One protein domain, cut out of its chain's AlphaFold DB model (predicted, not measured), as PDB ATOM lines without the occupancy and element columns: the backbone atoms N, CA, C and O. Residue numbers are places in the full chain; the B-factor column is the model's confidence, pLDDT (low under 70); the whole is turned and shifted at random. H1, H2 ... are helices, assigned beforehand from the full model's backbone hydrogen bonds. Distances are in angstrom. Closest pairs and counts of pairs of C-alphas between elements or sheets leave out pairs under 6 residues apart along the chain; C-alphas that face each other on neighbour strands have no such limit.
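What this domain is: This is residues 13 to 63 and 71 to 110 of the 277 residues of the protein "Hypothetical protein" of Chloropicon roscoffensis (UniProt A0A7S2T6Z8). H1 and H2 form a V with its corner at their link, and the first part of the long helix H3 packs on both near that corner. Residues 89 to 110, mostly H3, stick out alone beyond the corner like the stem of a Y, and the free ends of H1 and H2 stick out the other way. The 91 printed residues include three named helices, H1, H2, H3 in order, and no named strand: all helix, extended, radius of gyration of the C-alphas 20.7 A, spans 73 by 35 by 13 A.

Where its parts are: H1, residues 13 to 36, begins at C-alpha 13 (38.550, 9.019, -25.128) and is 34.8 A long. H2, residues 41 to 61, is 30.4 A long. H3, residues 72 to 108, is 53.3 A long and ends at C-alpha 108 (-5.325, -3.732, 27.104).

How they stand to each other: H1 and H2 are close but not clearly touching, C-alphas 34 and 44 being closest at 7.5 A, at a steep tilt of 43 degrees, opposite ways. H1, with residues 27 to 35 alone, touches residues 72 to 80 of H3, closest at C-alphas 34 and 80, 6.0 A, the same way at a shallow tilt of 35.0 degrees, only just short of steep. H2 touches residues 73 to 85 of H3, closest at C-alphas 44 and 81, 5.6 A, opposite ways at a shallow tilt of 13 degrees. In H1, H2 and H3 every O i to N i+4 pair is within hydrogen-bond range.

The domain as a whole: The farthest C-alphas, Lys 63 and Gly 110, are 74.5 A apart. Residues 64 to 70 are not printed; C-alphas 63 and 71 are 18.4 A apart across the cut. The link from H1 to H2 is tight. Residues 63 and 110 have pLDDT under 70.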
ATOM      1  N   ARG A  13      39.602   9.858 -25.727       92.00
ATOM      2  CA  ARG A  13      38.550   9.019 -25.128       92.00
ATOM      3  C   ARG A  13      38.856   8.662 -23.673       92.00
ATOM      4  O   ARG A  13      37.952   8.694 -22.832       92.00
ATOM      5  N   ARG A  14      40.109   8.317 -23.356       90.81
ATOM      6  CA  ARG A  14      40.543   8.043 -21.977       90.81
ATOM      7  C   ARG A  14      40.445   9.295 -21.113       90.81
ATOM      8  O   ARG A  14      39.850   9.201 -20.042       90.81
ATOM      9  N   ALA A  15      40.890  10.449 -21.609       90.00
ATOM     10  CA  ALA A  15      40.778  11.726 -20.907       90.00
ATOM     11  C   ALA A  15      39.313  12.108 -20.624       90.00
ATOM     12  O   ALA A  15      38.976  12.494 -19.506       90.00
ATOM     13  N   GLN A  16      38.399  11.930 -21.584       93.50
ATOM     14  CA  GLN A  16      36.963  12.165 -21.374       93.50
ATOM     15  C   GLN A  16      36.366  11.196 -20.344       93.50
ATOM     16  O   GLN A  16      35.624  11.601 -19.444       93.50
ATOM     17  N   LYS A  17      36.727   9.910 -20.419       95.75
ATOM     18  CA  LYS A  17      36.301   8.905 -19.434       95.75
ATOM     19  C   LYS A  17      36.822   9.237 -18.036       95.75
ATOM     20  O   LYS A  17      36.106   9.034 -17.059       95.75
ATOM     21  N   GLU A  18      38.045   9.735 -17.929       94.88
ATOM     22  CA  GLU A  18      38.651  10.153 -16.669       94.88
ATOM     23  C   GLU A  18      37.972  11.396 -16.092       94.88
ATOM     24  O   GLU A  18      37.562  11.369 -14.931       94.88
ATOM     25  N   LYS A  19      37.700  12.416 -16.917       95.00
ATOM     26  CA  LYS A  19      36.870  13.572 -16.534       95.00
ATOM     27  C   LYS A  19      35.505  13.128 -16.005       95.00
ATOM     28  O   LYS A  19      35.056  13.607 -14.962       95.00
ATOM     29  N   GLN A  20      34.856  12.166 -16.664       94.75
ATOM     30  CA  GLN A  20      33.578  11.625 -16.196       94.75
ATOM     31  C   GLN A  20      33.715  10.856 -14.874       94.75
ATOM     32  O   GLN A  20      32.872  10.997 -13.987       94.75
ATOM     33  N   LYS A  21      34.776  10.057 -14.707       95.81
ATOM     34  CA  LYS A  21      35.062   9.364 -13.441       95.81
ATOM     35  C   LYS A  21      35.282  10.359 -12.303       95.81
ATOM     36  O   LYS A  21      34.724  10.147 -11.229       95.81
ATOM     37  N   ALA A  22      36.025  11.438 -12.537       94.75
ATOM     38  CA  ALA A  22      36.259  12.492 -11.554       94.75
ATOM     39  C   ALA A  22      34.948  13.189 -11.151       94.75
ATOM     40  O   ALA A  22      34.663  13.310  -9.960       94.75
ATOM     41  N   LYS A  23      34.087  13.541 -12.119       93.69
ATOM     42  CA  LYS A  23      32.740  14.081 -11.845       93.69
ATOM     43  C   LYS A  23      31.896  13.120 -11.002       93.69
ATOM     44  O   LYS A  23      31.315  13.530 -10.001       93.69
ATOM     45  N   ASN A  24      31.878  11.834 -11.356       95.19
ATOM     46  CA  ASN A  24      31.151  10.809 -10.603       95.19
ATOM     47  C   ASN A  24      31.720  10.618  -9.188       95.19
ATOM     48  O   ASN A  24      30.959  10.390  -8.249       95.19
ATOM     49  N   LYS A  25      33.045  10.697  -9.019       96.69
ATOM     50  CA  LYS A  25      33.705  10.626  -7.710       96.69
ATOM     51  C   LYS A  25      33.278  11.806  -6.834       96.69
ATOM     52  O   LYS A  25      32.747  11.569  -5.753       96.69
ATOM     53  N   LYS A  26      33.349  13.031  -7.364       95.06
ATOM     54  CA  LYS A  26      32.879  14.248  -6.683       95.06
ATOM     55  C   LYS A  26      31.396  14.161  -6.307       95.06
ATOM     56  O   LYS A  26      31.023  14.474  -5.184       95.06
ATOM     57  N   GLN A  27      30.543  13.662  -7.204       94.31
ATOM     58  CA  GLN A  27      29.122  13.448  -6.905       94.31
ATOM     59  C   GLN A  27      28.910  12.447  -5.759       94.31
ATOM     60  O   GLN A  27      28.039  12.644  -4.912       94.31
ATOM     61  N   ARG A  28      29.690  11.359  -5.725       95.12
ATOM     62  CA  ARG A  28      29.611  10.353  -4.656       95.12
ATOM     63  C   ARG A  28      30.060  10.916  -3.314       95.12
ATOM     64  O   ARG A  28      29.423  10.592  -2.316       95.12
ATOM     65  N   GLU A  29      31.121  11.713  -3.297       96.19
ATOM     66  CA  GLU A  29      31.647  12.375  -2.096       96.19
ATOM     67  C   GLU A  29      30.632  13.367  -1.530       96.19
ATOM     68  O   GLU A  29      30.172  13.171  -0.407       96.19
ATOM     69  N   LEU A  30      30.140  14.296  -2.356       94.62
ATOM     70  CA  LEU A  30      29.060  15.215  -1.974       94.62
ATOM     71  C   LEU A  30      27.826  14.457  -1.466       94.62
ATOM     72  O   LEU A  30      27.209  14.833  -0.475       94.62
ATOM     73  N   GLY A  31      27.476  13.344  -2.118       94.44
ATOM     74  CA  GLY A  31      26.365  12.502  -1.684       94.44
ATOM     75  C   GLY A  31      26.614  11.793  -0.349       94.44
ATOM     76  O   GLY A  31      25.662  11.505   0.370       94.44
ATOM     77  N   ARG A  32      27.866  11.472   0.003       96.25
ATOM     78  CA  ARG A  32      28.221  10.916   1.320       96.25
ATOM     79  C   ARG A  32      28.103  11.984   2.399       96.25
ATOM     80  O   ARG A  32      27.439  11.721   3.394       96.25
ATOM     81  N   GLU A  33      28.656  13.169   2.170       93.88
ATOM     82  CA  GLU A  33      28.549  14.306   3.093       93.88
ATOM     83  C   GLU A  33      27.089  14.687   3.347       93.88
ATOM     84  O   GLU A  33      26.653  14.788   4.491       93.88
ATOM     85  N   ALA A  34      26.294  14.817   2.283       93.25
ATOM     86  CA  ALA A  34      24.884  15.167   2.404       93.25
ATOM     87  C   ALA A  34      24.085  14.088   3.158       93.25
ATOM     88  O   ALA A  34      23.170  14.407   3.914       93.25
ATOM     89  N   ARG A  35      24.455  12.804   3.016       92.94
ATOM     90  CA  ARG A  35      23.855  11.709   3.795       92.94
ATOM     91  C   ARG A  35      24.214  11.753   5.278       92.94
ATOM     92  O   ARG A  35      23.375  11.370   6.089       92.94
ATOM     93  N   GLN A  36      25.417  12.205   5.641       93.38
ATOM     94  CA  GLN A  36      25.825  12.315   7.048       93.38
ATOM     95  C   GLN A  36      24.915  13.279   7.813       93.38
ATOM     96  O   GLN A  36      24.484  12.966   8.918       93.38
ATOM     97  N   ILE A  37      24.534  14.391   7.186       92.44
ATOM     98  CA  ILE A  37      23.650  15.407   7.777       92.44
ATOM     99  C   ILE A  37      22.172  15.236   7.390       92.44
ATOM    100  O   ILE A  37      21.353  16.099   7.678       92.44
ATOM    101  N   LEU A  38      21.791  14.104   6.784       92.56
ATOM    102  CA  LEU A  38      20.418  13.846   6.319       92.56
ATOM    103  C   LEU A  38      19.364  13.918   7.431       92.56
ATOM    104  O   LEU A  38      18.186  14.111   7.168       92.56
ATOM    105  N   HIS A  39      19.777  13.715   8.677       90.25
ATOM    106  CA  HIS A  39      18.903  13.771   9.843       90.25
ATOM    107  C   HIS A  39      18.735  15.193  10.407       90.25
ATOM    108  O   HIS A  39      17.980  15.366  11.360       90.25
ATOM    109  N   ARG A  40      19.429  16.190   9.839       92.44
ATOM    110  CA  ARG A  40      19.456  17.587  10.292       92.44
ATOM    111  C   ARG A  40      19.016  18.517   9.150       92.44
ATOM    112  O   ARG A  40      19.864  19.036   8.419       92.44
ATOM    113  N   PRO A  41      17.699  18.726   8.966       90.88
ATOM    114  CA  PRO A  41      17.179  19.552   7.873       90.88
ATOM    115  C   PRO A  41      17.679  21.004   7.938       90.88
ATOM    116  O   PRO A  41      17.954  21.596   6.897       90.88
ATOM    117  N   ASP A  42      17.876  21.557   9.136       93.00
ATOM    118  CA  ASP A  42      18.343  22.940   9.311       93.00
ATOM    119  C   ASP A  42      19.793  23.136   8.855       93.00
ATOM    120  O   ASP A  42      20.125  24.142   8.230       93.00
ATOM    121  N   GLU A  43      20.666  22.158   9.106       93.81
ATOM    122  CA  GLU A  43      22.046  22.195   8.610       93.81
ATOM    123  C   GLU A  43      22.093  22.074   7.084       93.81
ATOM    124  O   GLU A  43      22.871  22.767   6.427       93.81
ATOM    125  N   LEU A  44      21.238  21.224   6.507       93.56
ATOM    126  CA  LEU A  44      21.087  21.101   5.058       93.56
ATOM    127  C   LEU A  44      20.602  22.409   4.425       93.56
ATOM    128  O   LEU A  44      21.134  22.813   3.391       93.56
ATOM    129  N   LYS A  45      19.650  23.093   5.070       94.31
ATOM    130  CA  LYS A  45      19.157  24.407   4.648       94.31
ATOM    131  C   LYS A  45      20.267  25.459   4.675       94.31
ATOM    132  O   LYS A  45      20.514  26.089   3.652       94.31
ATOM    133  N   LYS A  46      21.010  25.572   5.782       95.69
ATOM    134  CA  LYS A  46      22.147  26.505   5.899       95.69
ATOM    135  C   LYS A  46      23.217  26.254   4.835       95.69
ATOM    136  O   LYS A  46      23.734  27.195   4.241       95.69
ATOM    137  N   LYS A  47      23.542  24.985   4.554       93.81
ATOM    138  CA  LYS A  47      24.492  24.645   3.482       93.81
ATOM    139  C   LYS A  47      23.968  25.033   2.101       93.81
ATOM    140  O   LYS A  47      24.753  25.495   1.283       93.81
ATOM    141  N   LEU A  48      22.674  24.859   1.837       94.12
ATOM    142  CA  LEU A  48      22.056  25.296   0.584       94.12
ATOM    143  C   LEU A  48      22.088  26.811   0.417       94.12
ATOM    144  O   LEU A  48      22.454  27.280  -0.654       94.12
ATOM    145  N   GLU A  49      21.759  27.560   1.465       94.19
ATOM    146  CA  GLU A  49      21.839  29.024   1.469       94.19
ATOM    147  C   GLU A  49      23.275  29.502   1.222       94.19
ATOM    148  O   GLU A  49      23.496  30.360   0.372       94.19
ATOM    149  N   GLY A  50      24.265  28.875   1.868       93.25
ATOM    150  CA  GLY A  50      25.678  29.157   1.609       93.25
ATOM    151  C   GLY A  50      26.082  28.899   0.155       93.25
ATOM    152  O   GLY A  50      26.768  29.718  -0.445       93.25
ATOM    153  N   ILE A  51      25.606  27.802  -0.448       92.56
ATOM    154  CA  ILE A  51      25.868  27.496  -1.865       92.56
ATOM    155  C   ILE A  51      25.210  28.524  -2.787       92.56
ATOM    156  O   ILE A  51      25.820  28.920  -3.771       92.56
ATOM    157  N   LEU A  52      23.983  28.951  -2.489       90.44
ATOM    158  CA  LEU A  52      23.299  29.979  -3.274       90.44
ATOM    159  C   LEU A  52      24.053  31.310  -3.216       90.44
ATOM    160  O   LEU A  52      24.256  31.925  -4.257       90.44
ATOM    161  N   ALA A  53      24.528  31.704  -2.035       90.81
ATOM    162  CA  ALA A  53      25.323  32.916  -1.863       90.81
ATOM    163  C   ALA A  53      26.691  32.827  -2.569       90.81
ATOM    164  O   ALA A  53      27.144  33.805  -3.160       90.81
ATOM    165  N   GLU A  54      27.353  31.663  -2.539       88.25
ATOM    166  CA  GLU A  54      28.573  31.396  -3.318       88.25
ATOM    167  C   GLU A  54      28.301  31.511  -4.829       88.25
ATOM    168  O   GLU A  54      29.031  32.206  -5.533       88.25
ATOM    169  N   GLU A  55      27.232  30.871  -5.321       87.69
ATOM    170  CA  GLU A  55      26.817  30.914  -6.731       87.69
ATOM    171  C   GLU A  55      26.484  32.343  -7.182       87.69
ATOM    172  O   GLU A  55      26.858  32.737  -8.286       87.69
ATOM    173  N   GLU A  56      25.819  33.127  -6.335       85.75
ATOM    174  CA  GLU A  56      25.480  34.525  -6.598       85.75
ATOM    175  C   GLU A  56      26.733  35.409  -6.658       85.75
ATOM    176  O   GLU A  56      26.916  36.147  -7.625       85.75
ATOM    177  N   ARG A  57      27.657  35.272  -5.696       84.25
ATOM    178  CA  ARG A  57      28.956  35.968  -5.732       84.25
ATOM    179  C   ARG A  57      29.741  35.618  -6.994       84.25
ATOM    180  O   ARG A  57      30.252  36.501  -7.677       84.25
ATOM    181  N   GLU A  58      29.815  34.336  -7.336       81.94
ATOM    182  CA  GLU A  58      30.473  33.885  -8.562       81.94
ATOM    183  C   GLU A  58      29.788  34.385  -9.838       81.94
ATOM    184  O   GLU A  58      30.460  34.546 -10.858       81.94
ATOM    185  N   ALA A  59      28.467  34.573  -9.819       78.50
ATOM    186  CA  ALA A  59      27.716  35.116 -10.944       78.50
ATOM    187  C   ALA A  59      27.998  36.612 -11.130       78.50
ATOM    188  O   ALA A  59      28.179  37.047 -12.263       78.50
ATOM    189  N   ILE A  60      28.119  37.371 -10.037       76.31
ATOM    190  CA  ILE A  60      28.473  38.799 -10.064       76.31
ATOM    191  C   ILE A  60      29.892  39.006 -10.620       76.31
ATOM    192  O   ILE A  60      30.130  39.930 -11.393       76.31
ATOM    193  N   HIS A  61      30.841  38.132 -10.266       71.19
ATOM    194  CA  HIS A  61      32.228  38.222 -10.743       71.19
ATOM    195  C   HIS A  61      32.463  37.604 -12.132       71.19
ATOM    196  O   HIS A  61      33.516  37.825 -12.738       71.19
ATOM    197  N   ALA A  62      31.510  36.839 -12.668       73.38
ATOM    198  CA  ALA A  62      31.592  36.336 -14.031       73.38
ATOM    199  C   ALA A  62      31.287  37.482 -15.011       73.38
ATOM    200  O   ALA A  62      30.134  37.839 -15.222       73.38
ATOM    201  N   LYS A  63      32.329  38.037 -15.649       60.50
ATOM    202  CA  LYS A  63      32.280  39.160 -16.617       60.50
ATOM    203  C   LYS A  63      31.365  38.974 -17.850       60.50
ATOM    204  O   LYS A  63      31.333  39.837 -18.719       60.50
ATOM    205  N   SER A  71      24.550  24.169  -9.914       90.56
ATOM    206  CA  SER A  71      25.786  23.437  -9.633       90.56
ATOM    207  C   SER A  71      25.503  22.030  -9.103       90.56
ATOM    208  O   SER A  71      24.495  21.758  -8.446       90.56
ATOM    209  N   LEU A  72      26.436  21.103  -9.341       91.19
ATOM    210  CA  LEU A  72      26.341  19.741  -8.807       91.19
ATOM    211  C   LEU A  72      26.220  19.734  -7.270       91.19
ATOM    212  O   LEU A  72      25.512  18.892  -6.719       91.19
ATOM    213  N   LYS A  73      26.889  20.677  -6.591       93.31
ATOM    214  CA  LYS A  73      26.840  20.850  -5.131       93.31
ATOM    215  C   LYS A  73      25.408  21.189  -4.708       93.31
ATOM    216  O   LYS A  73      24.824  20.445  -3.922       93.31
ATOM    217  N   ARG A  74      24.799  22.207  -5.325       94.38
ATOM    218  CA  ARG A  74      23.404  22.598  -5.081       94.38
ATOM    219  C   ARG A  74      22.424  21.449  -5.318       94.38
ATOM    220  O   ARG A  74      21.617  21.158  -4.442       94.38
ATOM    221  N   GLN A  75      22.543  20.730  -6.437       94.00
ATOM    222  CA  GLN A  75      21.647  19.606  -6.752       94.00
ATOM    223  C   GLN A  75      21.684  18.489  -5.699       94.00
ATOM    224  O   GLN A  75      20.647  17.924  -5.352       94.00
ATOM    225  N   VAL A  76      22.875  18.130  -5.213       95.69
ATOM    226  CA  VAL A  76      23.028  17.053  -4.225       95.69
ATOM    227  C   VAL A  76      22.451  17.467  -2.874       95.69
ATOM    228  O   VAL A  76      21.694  16.699  -2.279       95.69
ATOM    229  N   TYR A  77      22.767  18.679  -2.412       95.44
ATOM    230  CA  TYR A  77      22.264  19.183  -1.136       95.44
ATOM    231  C   TYR A  77      20.752  19.432  -1.167       95.44
ATOM    232  O   TYR A  77      20.079  19.146  -0.182       95.44
ATOM    233  N   GLN A  78      20.196  19.850  -2.306       95.50
ATOM    234  CA  GLN A  78      18.758  20.060  -2.462       95.50
ATOM    235  C   GLN A  78      17.998  18.738  -2.337       95.50
ATOM    236  O   GLN A  78      17.073  18.627  -1.535       95.50
ATOM    237  N   LYS A  79      18.454  17.696  -3.040       95.75
ATOM    238  CA  LYS A  79      17.871  16.351  -2.924       95.75
ATOM    239  C   LYS A  79      17.971  15.792  -1.508       95.75
ATOM    240  O   LYS A  79      17.058  15.113  -1.049       95.75
ATOM    241  N   ALA A  80      19.081  16.047  -0.816       95.50
ATOM    242  CA  ALA A  80      19.241  15.619   0.568       95.50
ATOM    243  C   ALA A  80      18.302  16.379   1.514       95.50
ATOM    244  O   ALA A  80      17.712  15.757   2.391       95.50
ATOM    245  N   TYR A  81      18.114  17.685   1.311       96.44
ATOM    246  CA  TYR A  81      17.153  18.483   2.069       96.44
ATOM    247  C   TYR A  81      15.727  17.961   1.884       96.44
ATOM    248  O   TYR A  81      15.074  17.611   2.864       96.44
ATOM    249  N   GLU A  82      15.276  17.783   0.644       95.69
ATOM    250  CA  GLU A  82      13.954  17.216   0.346       95.69
ATOM    251  C   GLU A  82      13.771  15.836   1.002       95.69
ATOM    252  O   GLU A  82      12.770  15.585   1.677       95.69
ATOM    253  N   ALA A  83      14.777  14.961   0.899       94.94
ATOM    254  CA  ALA A  83      14.758  13.651   1.544       94.94
ATOM    255  C   ALA A  83      14.746  13.734   3.084       94.94
ATOM    256  O   ALA A  83      14.101  12.905   3.730       94.94
ATOM    257  N   SER A  84      15.420  14.720   3.684       94.44
ATOM    258  CA  SER A  84      15.422  14.930   5.139       94.44
ATOM    259  C   SER A  84      14.036  15.301   5.663       94.44
ATOM    260  O   SER A  84      13.592  14.734   6.659       94.44
ATOM    261  N   ILE A  85      13.309  16.157   4.938       95.44
ATOM    262  CA  ILE A  85      11.941  16.557   5.284       95.44
ATOM    263  C   ILE A  85      10.989  15.365   5.186       95.44
ATOM    264  O   ILE A  85      10.171  15.143   6.080       95.44
ATOM    265  N   VAL A  86      11.109  14.557   4.126       94.88
ATOM    266  CA  VAL A  86      10.314  13.328   3.978       94.88
ATOM    267  C   VAL A  86      10.585  12.369   5.136       94.88
ATOM    268  O   VAL A  86       9.646  11.887   5.767       94.88
ATOM    269  N   LYS A  87      11.859  12.148   5.476       91.69
ATOM    270  CA  LYS A  87      12.255  11.256   6.571       91.69
ATOM    271  C   LYS A  87      11.801  11.767   7.940       91.69
ATOM    272  O   LYS A  87      11.441  10.967   8.799       91.69
ATOM    273  N   GLN A  88      11.795  13.082   8.153       91.75
ATOM    274  CA  GLN A  88      11.280  13.697   9.376       91.75
ATOM    275  C   GLN A  88       9.778  13.436   9.531       91.75
ATOM    276  O   GLN A  88       9.350  12.970  10.585       91.75
ATOM    277  N   LYS A  89       8.996  13.641   8.464       92.38
ATOM    278  CA  LYS A  89       7.553  13.348   8.454       92.38
ATOM    279  C   LYS A  89       7.261  11.860   8.650       92.38
ATOM    280  O   LYS A  89       6.348  11.499   9.387       92.38
ATOM    281  N   GLU A  90       8.044  10.986   8.019       91.62
ATOM    282  CA  GLU A  90       7.920   9.536   8.195       91.62
ATOM    283  C   GLU A  90       8.211   9.118   9.641       91.62
ATOM    284  O   GLU A  90       7.465   8.323  10.215       91.62
ATOM    285  N   ARG A  91       9.252   9.695  10.258       90.44
ATOM    286  CA  ARG A  91       9.595   9.453  11.663       90.44
ATOM    287  C   ARG A  91       8.481   9.909  12.600       90.44
ATOM    288  O   ARG A  91       8.125   9.159  13.499       90.44
ATOM    289  N   GLU A  92       7.910  11.087  12.370       91.25
ATOM    290  CA  GLU A  92       6.803  11.606  13.177       91.25
ATOM    291  C   GLU A  92       5.555  10.718  13.057       91.25
ATOM    292  O   GLU A  92       4.933  10.345  14.050       91.25
ATOM    293  N   HIS A  93       5.212  10.294  11.840       93.19
ATOM    294  CA  HIS A  93       4.090   9.388  11.618       93.19
ATOM    295  C   HIS A  93       4.322   8.003  12.239       93.19
ATOM    296  O   HIS A  93       3.394   7.401  12.779       93.19
ATOM    297  N   ARG A  94       5.561   7.503  12.202       92.81
ATOM    298  CA  ARG A  94       5.947   6.266  12.881       92.81
ATOM    299  C   ARG A  94       5.818   6.395  14.399       92.81
ATOM    300  O   ARG A  94       5.196   5.530  15.000       92.81
ATOM    301  N   GLN A  95       6.300   7.488  14.988       91.88
ATOM    302  CA  GLN A  95       6.153   7.764  16.420       91.88
ATOM    303  C   GLN A  95       4.684   7.829  16.837       91.88
ATOM    304  O   GLN A  95       4.301   7.187  17.802       91.88
ATOM    305  N   ARG A  96       3.822   8.495  16.058       91.38
ATOM    306  CA  ARG A  96       2.373   8.520  16.329       91.38
ATOM    307  C   ARG A  96       1.729   7.133  16.264       91.38
ATOM    308  O   ARG A  96       0.748   6.880  16.959       91.38
ATOM    309  N   ARG A  97       2.221   6.237  15.402       91.38
ATOM    310  CA  ARG A  97       1.743   4.844  15.337       91.38
ATOM    311  C   ARG A  97       2.220   4.031  16.532       91.38
ATOM    312  O   ARG A  97       1.419   3.289  17.085       91.38
ATOM    313  N   GLU A  98       3.484   4.183  16.910       91.56
ATOM    314  CA  GLU A  98       4.075   3.528  18.079       91.56
ATOM    315  C   GLU A  98       3.389   4.008  19.366       91.56
ATOM    316  O   GLU A  98       2.918   3.176  20.125       91.56
ATOM    317  N   GLU A  99       3.169   5.313  19.534       88.12
ATOM    318  CA  GLU A  99       2.436   5.890  20.669       88.12
ATOM    319  C   GLU A  99       0.980   5.402  20.731       88.12
ATOM    320  O   GLU A  99       0.462   5.096  21.801       88.12
ATOM    321  N   ARG A 100       0.288   5.283  19.589       87.81
ATOM    322  CA  ARG A 100      -1.068   4.703  19.552       87.81
ATOM    323  C   ARG A 100      -1.072   3.220  19.905       87.81
ATOM    324  O   ARG A 100      -1.990   2.772  20.585       87.81
ATOM    325  N   ALA A 101      -0.083   2.468  19.427       89.19
ATOM    326  CA  ALA A 101       0.060   1.057  19.757       89.19
ATOM    327  C   ALA A 101       0.389   0.869  21.244       89.19
ATOM    328  O   ALA A 101      -0.181  -0.010  21.877       89.19
ATOM    329  N   GLU A 102       1.239   1.726  21.808       87.56
ATOM    330  CA  GLU A 102       1.594   1.737  23.225       87.56
ATOM    331  C   GLU A 102       0.397   2.116  24.101       87.56
ATOM    332  O   GLU A 102       0.086   1.391  25.039       87.56
ATOM    333  N   ARG A 103      -0.362   3.163  23.743       83.19
ATOM    334  CA  ARG A 103      -1.618   3.515  24.430       83.19
ATOM    335  C   ARG A 103      -2.644   2.381  24.376       83.19
ATOM    336  O   ARG A 103      -3.234   2.058  25.398       83.19
ATOM    337  N   GLY A 104      -2.826   1.743  23.216       84.81
ATOM    338  CA  GLY A 104      -3.721   0.588  23.082       84.81
ATOM    339  C   GLY A 104      -3.241  -0.639  23.867       84.81
ATOM    340  O   GLY A 104      -4.053  -1.375  24.421       84.81
ATOM    341  N   ALA A 105      -1.925  -0.851  23.963       84.12
ATOM    342  CA  ALA A 105      -1.347  -1.914  24.779       84.12
ATOM    343  C   ALA A 105      -1.501  -1.636  26.284       84.12
ATOM    344  O   ALA A 105      -1.807  -2.561  27.032       84.12
ATOM    345  N   ALA A 106      -1.335  -0.387  26.723       78.56
ATOM    346  CA  ALA A 106      -1.542   0.030  28.110       78.56
ATOM    347  C   ALA A 106      -3.024  -0.066  28.524       78.56
ATOM    348  O   ALA A 106      -3.331  -0.531  29.622       78.56
ATOM    349  N   GLU A 107      -3.951   0.280  27.624       77.12
ATOM    350  CA  GLU A 107      -5.394   0.065  27.810       77.12
ATOM    351  C   GLU A 107      -5.730  -1.434  27.909       77.12
ATOM    352  O   GLU A 107      -6.453  -1.850  28.813       77.12
ATOM    353  N   ALA A 108      -5.137  -2.278  27.054       77.12
ATOM    354  CA  ALA A 108      -5.325  -3.732  27.104       77.12
ATOM    355  C   ALA A 108      -4.733  -4.391  28.367       77.12
ATOM    356  O   ALA A 108      -5.227  -5.431  28.801       77.12
ATOM    357  N   ARG A 109      -3.689  -3.798  28.963       80.31
ATOM    358  CA  ARG A 109      -3.100  -4.229  30.244       80.31
ATOM    359  C   ARG A 109      -3.851  -3.696  31.468       80.31
ATOM    360  O   ARG A 109      -3.525  -4.091  32.582       80.31
ATOM    361  N   GLY A 110      -4.846  -2.828  31.275       68.69
ATOM    362  CA  GLY A 110      -5.596  -2.200  32.364       68.69
ATOM    363  C   GLY A 110      -4.805  -1.141  33.143       68.69
ATOM    364  O   GLY A 110      -5.250  -0.726  34.209       68.69
TER     365      GLY A 110